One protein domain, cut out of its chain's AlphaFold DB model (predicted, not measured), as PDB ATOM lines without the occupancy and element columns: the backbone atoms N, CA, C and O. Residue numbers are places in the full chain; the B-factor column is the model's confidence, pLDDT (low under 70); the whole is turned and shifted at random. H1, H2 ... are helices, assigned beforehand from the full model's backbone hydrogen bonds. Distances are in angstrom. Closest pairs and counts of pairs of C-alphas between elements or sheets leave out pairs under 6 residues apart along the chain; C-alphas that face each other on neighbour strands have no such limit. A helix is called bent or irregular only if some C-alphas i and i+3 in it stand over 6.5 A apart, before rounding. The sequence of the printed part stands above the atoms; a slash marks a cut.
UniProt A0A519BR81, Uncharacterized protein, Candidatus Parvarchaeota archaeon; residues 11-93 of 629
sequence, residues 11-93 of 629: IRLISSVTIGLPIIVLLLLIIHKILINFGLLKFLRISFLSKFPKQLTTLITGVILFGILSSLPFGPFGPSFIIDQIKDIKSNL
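AT A GLANCE: This is residues 11 to 93 of the 629 residues of an uncharacterized protein of Candidatus Parvarchaeota archaeon (UniProt A0A519BR81). The two long helices H2 and H3 meet as a V, its closed side where the later part of H2 touches H3, and H4 stands at the open end, touching the end of H3 and coming close to the first residue of H2. The short H1 makes a corner with the early part of H2, and the long link from H2 to H3 loops round the closed end of the V. The printed part has 83 residues with four named helices, in the order H1, H2, H3, H4, and no named strand; the class is all helix. It is only just compact, close to loose, with a radius of gyration of the C-alphas of 14.2 A, and the C-alphas span 36 by 27 by 20 A.

HOW THE PARTS SIT: H2, residues 17 to 37, is the longest helix. H3, residues 54 to 71, touches residues 28 to 36 of H2 alone; the closest C-alphas are those of His 32 and Thr 58, 5.4 A apart. H2 and H3 run opposite ways at a steep tilt of 54 degrees. H4, residues 81 to 93, touches H3 through residues 81 to 82 alone, which meet residues 67 to 71 of H3; the closest C-alphas, of Ser 70 and Phe 81, are 7.0 A apart. H3 and H4 run opposite ways at a steep tilt of 69 degrees, only just short of about perpendicular. H4 is close to H2 but not clearly touching, with the closest C-alphas, of Val 17 and Gln 85, 6.5 A apart. H1, residues 11 to 14, and H2 touch only at the corner by their link, the closest C-alphas being those of Ile 14 and Gly 20, 5.2 A apart. H1 is apart from H3 and from H4. In H3 and H4 every O i to N i+4 pair is within hydrogen-bond range; in H2 it is 16 of 17, and H1 is too short for such a pair.

IN THESE COORDINATES: H2 measures 29.9 A from C-alpha 17 at (108.385, 60.217, -3.008) to C-alpha 37 at (79.910, 68.837, 0.229). It is neither bent nor irregular, but only just: C-alphas 18 and 21 are 6.2 A apart. From first to last C-alpha H3 measures 25.4 A, H4 18.0 A and H1 5.2 A. H1 begins at C-alpha 11, (102.367, 53.811, -11.236), and H4 ends at C-alpha 93, (115.414, 64.712, 6.613).

THE WHOLE: The two C-alphas farthest apart are those of Lys 42 and Ser 91, at 39.5 A. The printed part has no cut. The link from H2 to H3, residues 38 to 53, is long; that from H3 to H4 is short and that from H1 to H2 tight. The mean pLDDT of the printed part is 71.6, and 36 residues are under 70, among them residues 39 to 51, 73 to 80 and 88 to 93.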
ATOM      1  N   ILE A  11     102.560  54.234 -12.632       70.62
ATOM      2  CA  ILE A  11     102.367  53.811 -11.236       70.62
ATOM      3  C   ILE A  11     103.598  54.157 -10.389       70.62
ATOM      4  O   ILE A  11     103.450  54.831  -9.378       70.62
ATOM      5  N   ARG A  12     104.812  53.796 -10.838       69.06
ATOM      6  CA  ARG A  12     106.073  54.185 -10.168       69.06
ATOM      7  C   ARG A  12     106.263  55.698 -10.068       69.06
ATOM      8  O   ARG A  12     106.876  56.175  -9.121       69.06
ATOM      9  N   LEU A  13     105.761  56.450 -11.044       70.88
ATOM     10  CA  LEU A  13     105.844  57.906 -11.048       70.88
ATOM     11  C   LEU A  13     104.932  58.504  -9.965       70.88
ATOM     12  O   LEU A  13     105.392  59.315  -9.170       70.88
ATOM     13  N   ILE A  14     103.686  58.037  -9.861       70.00
ATOM     14  CA  ILE A  14     102.731  58.449  -8.815       70.00
ATOM     15  C   ILE A  14     103.160  57.947  -7.430       70.00
ATOM     16  O   ILE A  14     102.976  58.657  -6.446       70.00
ATOM     17  N   SER A  15     103.755  56.758  -7.334       65.69
ATOM     18  CA  SER A  15     104.236  56.201  -6.066       65.69
ATOM     19  C   SER A  15     105.617  56.719  -5.648       65.69
ATOM     20  O   SER A  15     106.093  56.371  -4.569       65.69
ATOM     21  N   SER A  16     106.286  57.517  -6.487       68.38
ATOM     22  CA  SER A  16     107.573  58.128  -6.141       68.38
ATOM     23  C   SER A  16     107.408  59.106  -4.979       68.38
ATOM     24  O   SER A  16     106.366  59.729  -4.831       68.38
ATOM     25  N   VAL A  17     108.435  59.287  -4.154       62.62
ATOM     26  CA  VAL A  17     108.385  60.217  -3.008       62.62
ATOM     27  C   VAL A  17     108.128  61.661  -3.460       62.62
ATOM     28  O   VAL A  17     107.332  62.384  -2.862       62.62
ATOM     29  N   THR A  18     108.757  62.073  -4.561       64.56
ATOM     30  CA  THR A  18     108.701  63.442  -5.090       64.56
ATOM     31  C   THR A  18     107.316  63.833  -5.597       64.56
ATOM     32  O   THR A  18     106.897  64.973  -5.411       64.56
ATOM     33  N   ILE A  19     106.597  62.904  -6.232       71.81
ATOM     34  CA  ILE A  19     105.278  63.162  -6.838       71.81
ATOM     35  C   ILE A  19     104.148  62.616  -5.958       71.81
ATOM     36  O   ILE A  19     103.079  63.220  -5.868       71.81
ATOM     37  N   GLY A  20     104.400  61.527  -5.240       71.62
ATOM     38  CA  GLY A  20     103.462  60.887  -4.330       71.62
ATOM     39  C   GLY A  20     103.033  61.804  -3.196       71.62
ATOM     40  O   GLY A  20     101.840  61.893  -2.933       71.62
ATOM     41  N   LEU A  21     103.942  62.566  -2.579       72.19
ATOM     42  CA  LEU A  21     103.581  63.522  -1.522       72.19
ATOM     43  C   LEU A  21     102.571  64.595  -1.997       72.19
ATOM     44  O   LEU A  21     101.520  64.736  -1.364       72.19
ATOM     45  N   PRO A  22     102.799  65.316  -3.116       77.31
ATOM     46  CA  PRO A  22     101.787  66.190  -3.711       77.31
ATOM     47  C   PRO A  22     100.464  65.487  -4.033       77.31
ATOM     48  O   PRO A  22      99.397  66.055  -3.795       77.31
ATOM     49  N   ILE A  23     100.512  64.251  -4.540       76.44
ATOM     50  CA  ILE A  23      99.310  63.469  -4.856       76.44
ATOM     51  C   ILE A  23      98.537  63.110  -3.586       76.44
ATOM     52  O   ILE A  23      97.317  63.254  -3.566       76.44
ATOM     53  N   ILE A  24      99.217  62.725  -2.504       76.19
ATOM     54  CA  ILE A  24      98.605  62.486  -1.192       76.19
ATOM     55  C   ILE A  24      97.886  63.751  -0.725       76.19
ATOM     56  O   ILE A  24      96.722  63.688  -0.335       76.19
ATOM     57  N   VAL A  25      98.539  64.913  -0.807       81.62
ATOM     58  CA  VAL A  25      97.919  66.193  -0.431       81.62
ATOM     59  C   VAL A  25      96.691  66.485  -1.297       81.62
ATOM     60  O   VAL A  25      95.641  66.840  -0.762       81.62
ATOM     61  N   LEU A  26      96.780  66.292  -2.616       83.31
ATOM     62  CA  LEU A  26      95.654  66.474  -3.532       83.31
ATOM     63  C   LEU A  26      94.483  65.541  -3.188       83.31
ATOM     64  O   LEU A  26      93.342  65.993  -3.109       83.31
ATOM     65  N   LEU A  27      94.756  64.261  -2.929       81.56
ATOM     66  CA  LEU A  27      93.750  63.279  -2.529       81.56
ATOM     67  C   LEU A  27      93.102  63.654  -1.195       81.56
ATOM     68  O   LEU A  27      91.878  63.615  -1.081       81.56
ATOM     69  N   LEU A  28      93.885  64.098  -0.209       82.50
ATOM     70  CA  LEU A  28      93.362  64.593   1.067       82.50
ATOM     71  C   LEU A  28      92.451  65.811   0.873       82.50
ATOM     72  O   LEU A  28      91.402  65.894   1.514       82.50
ATOM     73  N   LEU A  29      92.797  66.732  -0.033       83.75
ATOM     74  CA  LEU A  29      91.958  67.887  -0.375       83.75
ATOM     75  C   LEU A  29      90.659  67.475  -1.088       83.75
ATOM     76  O   LEU A  29      89.598  68.034  -0.801       83.75
ATOM     77  N   ILE A  30      90.718  66.485  -1.982       83.88
ATOM     78  CA  ILE A  30      89.536  65.922  -2.653       83.88
ATOM     79  C   ILE A  30      88.618  65.252  -1.624       83.88
ATOM     80  O   ILE A  30      87.431  65.576  -1.570       83.88
ATOM     81  N   ILE A  31      89.163  64.390  -0.759       80.56
ATOM     82  CA  ILE A  31      88.418  63.730   0.323       80.56
ATOM     83  C   ILE A  31      87.792  64.779   1.244       80.56
ATOM     84  O   ILE A  31      86.603  64.698   1.550       80.56
ATOM     85  N   HIS A  32      88.550  65.804   1.635       82.44
ATOM     86  CA  HIS A  32      88.050  66.920   2.432       82.44
ATOM     87  C   HIS A  32      86.833  67.591   1.775       82.44
ATOM     88  O   HIS A  32      85.802  67.779   2.426       82.44
ATOM     89  N   LYS A  33      86.919  67.907   0.477       83.56
ATOM     90  CA  LYS A  33      85.832  68.550  -0.274       83.56
ATOM     91  C   LYS A  33      84.606  67.642  -0.400       83.56
ATOM     92  O   LYS A  33      83.490  68.119  -0.207       83.56
ATOM     93  N   ILE A  34      84.798  66.345  -0.653       82.94
ATOM     94  CA  ILE A  34      83.720  65.343  -0.718       82.94
ATOM     95  C   ILE A  34      83.017  65.219   0.641       82.94
ATOM     96  O   ILE A  34      81.796  65.350   0.720       82.94
ATOM     97  N   LEU A  35      83.774  65.037   1.727       78.81
ATOM     98  CA  LEU A  35      83.222  64.871   3.076       78.81
ATOM     99  C   LEU A  35      82.383  66.078   3.523       78.81
ATOM    100  O   LEU A  35      81.379  65.903   4.221       78.81
ATOM    101  N   ILE A  36      82.780  67.290   3.123       77.38
ATOM    102  CA  ILE A  36      82.041  68.522   3.419       77.38
ATOM    103  C   ILE A  36      80.816  68.669   2.515       77.38
ATOM    104  O   ILE A  36      79.720  68.865   3.039       77.38
ATOM    105  N   ASN A  37      80.983  68.569   1.192       80.56
ATOM    106  CA  ASN A  37      79.910  68.837   0.229       80.56
ATOM    107  C   ASN A  37      78.759  67.833   0.336       80.56
ATOM    108  O   ASN A  37      77.601  68.227   0.262       80.56
ATOM    109  N   PHE A  38      79.064  66.554   0.564       78.50
ATOM    110  CA  PHE A  38      78.050  65.504   0.691       78.50
ATOM    111  C   PHE A  38      77.550  65.316   2.131       78.50
ATOM    112  O   PHE A  38      76.743  64.430   2.402       78.50
ATOM    113  N   GLY A  39      78.026  66.121   3.091       68.88
ATOM    114  CA  GLY A  39      77.593  66.034   4.490       68.88
ATOM    115  C   GLY A  39      77.907  64.695   5.175       68.88
ATOM    116  O   GLY A  39      77.338  64.401   6.230       68.88
ATOM    117  N   LEU A  40      78.825  63.901   4.609       68.00
ATOM    118  CA  LEU A  40      79.156  62.537   5.045       68.00
ATOM    119  C   LEU A  40      79.775  62.483   6.449       68.00
ATOM    120  O   LEU A  40      79.719  61.456   7.120       68.00
ATOM    121  N   LEU A  41      80.272  63.618   6.950       65.25
ATOM    122  CA  LEU A  41      80.705  63.783   8.341       65.25
ATOM    123  C   LEU A  41      79.625  63.402   9.371       65.25
ATOM    124  O   LEU A  41      79.962  63.074  10.505       65.25
ATOM    125  N   LYS A  42      78.334  63.440   9.002       64.00
ATOM    126  CA  LYS A  42      77.234  63.012   9.884       64.00
ATOM    127  C   LYS A  42      77.248  61.504  10.165       64.00
ATOM    128  O   LYS A  42      76.865  61.116  11.264       64.00
ATOM    129  N   PHE A  43      77.706  60.690   9.210       61.97
ATOM    130  CA  PHE A  43      77.775  59.228   9.333       61.97
ATOM    131  C   PHE A  43      79.017  58.762  10.103       61.97
ATOM    132  O   PHE A  43      78.985  57.736  10.768       61.97
ATOM    133  N   LEU A  44      80.089  59.557  10.089       61.12
ATOM    134  CA  LEU A  44      81.356  59.271  10.773       61.12
ATOM    135  C   LEU A  44      81.413  59.860  12.194       61.12
ATOM    136  O   LEU A  44      82.490  60.224  12.666       61.12
ATOM    137  N   ARG A  45      80.260  60.003  12.873       55.84
ATOM    138  CA  ARG A  45      80.116  60.588  14.223       55.84
ATOM    139  C   ARG A  45      80.812  59.741  15.305       55.84
ATOM    140  O   ARG A  45      80.182  59.148  16.170       55.84
ATOM    141  N   ILE A  46      82.138  59.746  15.298       62.16
ATOM    142  CA  ILE A  46      82.972  59.313  16.415       62.16
ATOM    143  C   ILE A  46      82.924  60.446  17.450       62.16
ATOM    144  O   ILE A  46      83.325  61.576  17.158       62.16
ATOM    145  N   SER A  47      82.424  60.160  18.656       59.44
ATOM    146  CA  SER A  47      82.185  61.134  19.744       59.44
ATOM    147  C   SER A  47      83.417  61.967  20.139       59.44
ATOM    148  O   SER A  47      83.298  63.072  20.675       59.44
ATOM    149  N   PHE A  48      84.616  61.455  19.853       65.00
ATOM    150  CA  PHE A  48      85.886  62.146  20.044       65.00
ATOM    151  C   PHE A  48      86.142  63.234  18.985       65.00
ATOM    152  O   PHE A  48      86.546  64.346  19.324       65.00
ATOM    153  N   LEU A  49      85.866  62.944  17.709       63.28
ATOM    154  CA  LEU A  49      86.172  63.839  16.588       63.28
ATOM    155  C   LEU A  49      85.218  65.036  16.521       63.28
ATOM    156  O   LEU A  49      85.637  66.126  16.143       63.28
ATOM    157  N   SER A  50      83.971  64.900  16.981       64.44
ATOM    158  CA  SER A  50      82.994  66.002  16.990       64.44
ATOM    159  C   SER A  50      83.403  67.217  17.838       64.44
ATOM    160  O   SER A  50      82.776  68.269  17.729       64.44
ATOM    161  N   LYS A  51      84.440  67.092  18.679       68.94
ATOM    162  CA  LYS A  51      84.994  68.184  19.498       68.94
ATOM    163  C   LYS A  51      85.936  69.110  18.717       68.94
ATOM    164  O   LYS A  51      86.221  70.213  19.181       68.94
ATOM    165  N   PHE A  52      86.414  68.687  17.548       70.00
ATOM    166  CA  PHE A  52      87.390  69.422  16.746       70.00
ATOM    167  C   PHE A  52      86.738  70.211  15.596       70.00
ATOM    168  O   PHE A  52      85.613  69.911  15.186       70.00
ATOM    169  N   PRO A  53      87.432  71.221  15.033       73.31
ATOM    170  CA  PRO A  53      86.966  71.946  13.851       73.31
ATOM    171  C   PRO A  53      86.665  71.013  12.675       73.31
ATOM    172  O   PRO A  53      87.363  70.015  12.472       73.31
ATOM    173  N   LYS A  54      85.678  71.375  11.843       74.06
ATOM    174  CA  LYS A  54      85.311  70.611  10.630       74.06
ATOM    175  C   LYS A  54      86.511  70.371   9.705       74.06
ATOM    176  O   LYS A  54      86.612  69.328   9.073       74.06
ATOM    177  N   GLN A  55      87.437  71.325   9.642       77.44
ATOM    178  CA  GLN A  55      88.647  71.236   8.827       77.44
ATOM    179  C   GLN A  55      89.649  70.215   9.371       77.44
ATOM    180  O   GLN A  55      90.249  69.474   8.603       77.44
ATOM    181  N   LEU A  56      89.807  70.141  10.693       75.56
ATOM    182  CA  LEU A  56      90.738  69.204  11.318       75.56
ATOM    183  C   LEU A  56      90.168  67.783  11.340       75.56
ATOM    184  O   LEU A  56      90.889  66.827  11.091       75.56
ATOM    185  N   THR A  57      88.862  67.644  11.582       75.12
ATOM    186  CA  THR A  57      88.168  66.347  11.525       75.12
ATOM    187  C   THR A  57      88.251  65.725  10.143       75.12
ATOM    188  O   THR A  57      88.689  64.593  10.023       75.12
ATOM    189  N   THR A  58      87.910  66.471   9.096       79.44
ATOM    190  CA  THR A  58      88.038  65.996   7.707       79.44
ATOM    191  C   THR A  58      89.471  65.661   7.317       79.44
ATOM    192  O   THR A  58      89.668  64.688   6.598       79.44
ATOM    193  N   LEU A  59      90.465  66.415   7.801       79.31
ATOM    194  CA  LEU A  59      91.873  66.092   7.580       79.31
ATOM    195  C   LEU A  59      92.259  64.776   8.270       79.31
ATOM    196  O   LEU A  59      92.784  63.890   7.610       79.31
ATOM    197  N   ILE A  60      91.957  64.619   9.565       78.62
ATOM    198  CA  ILE A  60      92.248  63.390  10.330       78.62
ATOM    199  C   ILE A  60      91.539  62.188   9.698       78.62
ATOM    200  O   ILE A  60      92.158  61.159   9.449       78.62
ATOM    201  N   THR A  61      90.250  62.326   9.390       76.31
ATOM    202  CA  THR A  61      89.459  61.300   8.707       76.31
ATOM    203  C   THR A  61      90.032  60.980   7.329       76.31
ATOM    204  O   THR A  61      90.109  59.811   6.972       76.31
ATOM    205  N   GLY A  62      90.469  61.990   6.573       79.38
ATOM    206  CA  GLY A  62      91.115  61.811   5.277       79.38
ATOM    207  C   GLY A  62      92.435  61.056   5.384       79.38
ATOM    208  O   GLY A  62      92.660  60.141   4.601       79.38
ATOM    209  N   VAL A  63      93.269  61.369   6.380       78.56
ATOM    210  CA  VAL A  63      94.531  60.661   6.645       78.56
ATOM    211  C   VAL A  63      94.271  59.208   7.038       78.56
ATOM    212  O   VAL A  63      94.945  58.319   6.530       78.56
ATOM    213  N   ILE A  64      93.269  58.943   7.883       80.50
ATOM    214  CA  ILE A  64      92.886  57.576   8.274       80.50
ATOM    215  C   ILE A  64      92.349  56.795   7.068       80.50
ATOM    216  O   ILE A  64      92.796  55.680   6.822       80.50
ATOM    217  N   LEU A  65      91.427  57.377   6.292       77.75
ATOM    218  CA  LEU A  65      90.879  56.759   5.077       77.75
ATOM    219  C   LEU A  65      91.975  56.471   4.056       77.75
ATOM    220  O   LEU A  65      92.030  55.373   3.516       77.75
ATOM    221  N   PHE A  66      92.858  57.439   3.818       77.19
ATOM    222  CA  PHE A  66      93.996  57.265   2.930       77.19
ATOM    223  C   PHE A  66      94.933  56.166   3.442       77.19
ATOM    224  O   PHE A  66      95.360  55.321   2.660       77.19
ATOM    225  N   GLY A  67      95.196  56.131   4.751       74.75
ATOM    226  CA  GLY A  67      95.992  55.091   5.395       74.75
ATOM    227  C   GLY A  67      95.409  53.690   5.194       74.75
ATOM    228  O   GLY A  67      96.136  52.782   4.811       74.75
ATOM    229  N   ILE A  68      94.093  53.537   5.376       76.19
ATOM    230  CA  ILE A  68      93.369  52.276   5.146       76.19
ATOM    231  C   ILE A  68      93.399  51.893   3.662       76.19
ATOM    232  O   ILE A  68      93.718  50.761   3.325       76.19
ATOM    233  N   LEU A  69      93.099  52.827   2.755       73.50
ATOM    234  CA  LEU A  69      93.093  52.563   1.309       73.50
ATOM    235  C   LEU A  69      94.480  52.181   0.781       73.50
ATOM    236  O   LEU A  69      94.588  51.361  -0.127       73.50
ATOM    237  N   SER A  70      95.530  52.758   1.364       67.38
ATOM    238  CA  SER A  70      96.917  52.472   0.998       67.38
ATOM    239  C   SER A  70      97.435  51.175   1.623       67.38
ATOM    240  O   SER A  70      98.379  50.603   1.096       67.38
ATOM    241  N   SER A  71      96.838  50.685   2.715       67.62
ATOM    242  CA  SER A  71      97.236  49.425   3.359       67.62
ATOM    243  C   SER A  71      96.525  48.186   2.803       67.62
ATOM    244  O   SER A  71      96.876  47.065   3.176       67.62
ATOM    245  N   LEU A  72      95.547  48.352   1.905       73.56
ATOM    246  CA  LEU A  72      94.856  47.231   1.268       73.56
ATOM    247  C   LEU A  72      95.800  46.458   0.320       73.56
ATOM    248  O   LEU A  72      96.482  47.087  -0.492       73.56
ATOM    249  N   PRO A  73      95.793  45.107   0.334       60.38
ATOM    250  CA  PRO A  73      96.650  44.277  -0.529       60.38
ATOM    251  C   PRO A  73      96.466  44.532  -2.033       60.38
ATOM    252  O   PRO A  73      97.406  44.381  -2.803       60.38
ATOM    253  N   PHE A  74      95.260  44.947  -2.433       60.34
ATOM    254  CA  PHE A  74      94.889  45.298  -3.810       60.34
ATOM    255  C   PHE A  74      94.777  46.816  -4.029       60.34
ATOM    256  O   PHE A  74      94.203  47.266  -5.019       60.34
ATOM    257  N   GLY A  75      95.257  47.621  -3.077       61.84
ATOM    258  CA  GLY A  75      95.272  49.072  -3.200       61.84
ATOM    259  C   GLY A  75      96.248  49.531  -4.291       61.84
ATOM    260  O   GLY A  75      97.236  48.849  -4.557       61.84
ATOM    261  N   PRO A  76      96.034  50.715  -4.896       61.03
ATOM    262  CA  PRO A  76      96.851  51.217  -6.008       61.03
ATOM    263  C   PRO A  76      98.336  51.445  -5.663       61.03
ATOM    264  O   PRO A  76      99.141  51.642  -6.570       61.03
ATOM    265  N   PHE A  77      98.700  51.418  -4.375       66.00
ATOM    266  CA  PHE A  77     100.055  51.678  -3.877       66.00
ATOM    267  C   PHE A  77     100.693  50.491  -3.134       66.00
ATOM    268  O   PHE A  77     101.909  50.469  -2.973       66.00
ATOM    269  N   GLY A  78      99.900  49.494  -2.718       68.00
ATOM    270  CA  GLY A  78     100.354  48.349  -1.924       68.00
ATOM    271  C   GLY A  78     100.691  48.664  -0.449       68.00
ATOM    272  O   GLY A  78     100.931  49.815  -0.083       68.00
ATOM    273  N   PRO A  79     100.753  47.635   0.418       68.00
ATOM    274  CA  PRO A  79     100.843  47.799   1.874       68.00
ATOM    275  C   PRO A  79     102.176  48.373   2.385       68.00
ATOM    276  O   PRO A  79     102.216  48.907   3.496       68.00
ATOM    277  N   SER A  80     103.261  48.296   1.606       69.06
ATOM    278  CA  SER A  80     104.563  48.854   2.005       69.06
ATOM    279  C   SER A  80     104.659  50.366   1.793       69.06
ATOM    280  O   SER A  80     105.470  51.011   2.451       69.06
ATOM    281  N   PHE A  81     103.788  50.959   0.965       71.50
ATOM    282  CA  PHE A  81     103.888  52.354   0.532       71.50
ATOM    283  C   PHE A  81     104.034  53.348   1.687       71.50
ATOM    284  O   PHE A  81     104.920  54.196   1.664       71.50
ATOM    285  N   ILE A  82     103.206  53.240   2.731       69.81
ATOM    286  CA  ILE A  82     103.272  54.162   3.878       69.81
ATOM    287  C   ILE A  82     104.595  54.000   4.637       69.81
ATOM    288  O   ILE A  82     105.202  54.993   5.039       69.81
ATOM    289  N   ILE A  83     105.040  52.759   4.845       71.88
ATOM    290  CA  ILE A  83     106.274  52.460   5.580       71.88
ATOM    291  C   ILE A  83     107.484  52.966   4.792       71.88
ATOM    292  O   ILE A  83     108.373  53.579   5.383       71.88
ATOM    293  N   ASP A  84     107.490  52.758   3.477       71.31
ATOM    294  CA  ASP A  84     108.549  53.207   2.576       71.31
ATOM    295  C   ASP A  84     108.606  54.741   2.537       71.31
ATOM    296  O   ASP A  84     109.663  55.317   2.778       71.31
ATOM    297  N   GLN A  85     107.459  55.423   2.422       70.62
ATOM    298  CA  GLN A  85     107.393  56.889   2.498       70.62
ATOM    299  C   GLN A  85     107.874  57.430   3.854       70.62
ATOM    300  O   GLN A  85     108.565  58.442   3.900       70.62
ATOM    301  N   ILE A  86     107.561  56.774   4.978       69.06
ATOM    302  CA  ILE A  86     108.058  57.194   6.302       69.06
ATOM    303  C   ILE A  86     109.575  57.002   6.409       69.06
ATOM    304  O   ILE A  86     110.272  57.892   6.907       69.06
ATOM    305  N   LYS A  87     110.097  55.854   5.954       70.12
ATOM    306  CA  LYS A  87     111.541  55.586   5.918       70.12
ATOM    307  C   LYS A  87     112.265  56.603   5.042       70.12
ATOM    308  O   LYS A  87     113.296  57.116   5.467       70.12
ATOM    309  N   ASP A  88     111.686  56.952   3.901       65.81
ATOM    310  CA  ASP A  88     112.251  57.912   2.958       65.81
ATOM    311  C   ASP A  88     112.151  59.359   3.444       65.81
ATOM    312  O   ASP A  88     113.077  60.142   3.261       65.81
ATOM    313  N   ILE A  89     111.070  59.754   4.122       67.25
ATOM    314  CA  ILE A  89     110.997  61.071   4.774       67.25
ATOM    315  C   ILE A  89     112.070  61.160   5.862       67.25
ATOM    316  O   ILE A  89     112.781  62.159   5.946       67.25
ATOM    317  N   LYS A  90     112.238  60.105   6.668       67.88
ATOM    318  CA  LYS A  90     113.303  60.047   7.675       67.88
ATOM    319  C   LYS A  90     114.688  60.115   7.022       67.88
ATOM    320  O   LYS A  90     115.515  60.891   7.491       67.88
ATOM    321  N   SER A  91     114.946  59.347   5.964       65.44
ATOM    322  CA  SER A  91     116.246  59.350   5.281       65.44
ATOM    323  C   SER A  91     116.533  60.708   4.638       65.44
ATOM    324  O   SER A  91     117.612  61.245   4.840       65.44
ATOM    325  N   ASN A  92     115.560  61.345   3.987       64.50
ATOM    326  CA  ASN A  92     115.745  62.657   3.362       64.50
ATOM    327  C   ASN A  92     115.928  63.794   4.381       64.50
ATOM    328  O   ASN A  92     116.672  64.739   4.123       64.50
ATOM    329  N   LEU A  93     115.276  63.714   5.546       61.44
ATOM    330  CA  LEU A  93     115.414  64.712   6.613       61.44
ATOM    331  C   LEU A  93     116.698  64.542   7.439       61.44
ATOM    332  O   LEU A  93     117.195  65.523   7.994       61.44
TER     333      LEU A  93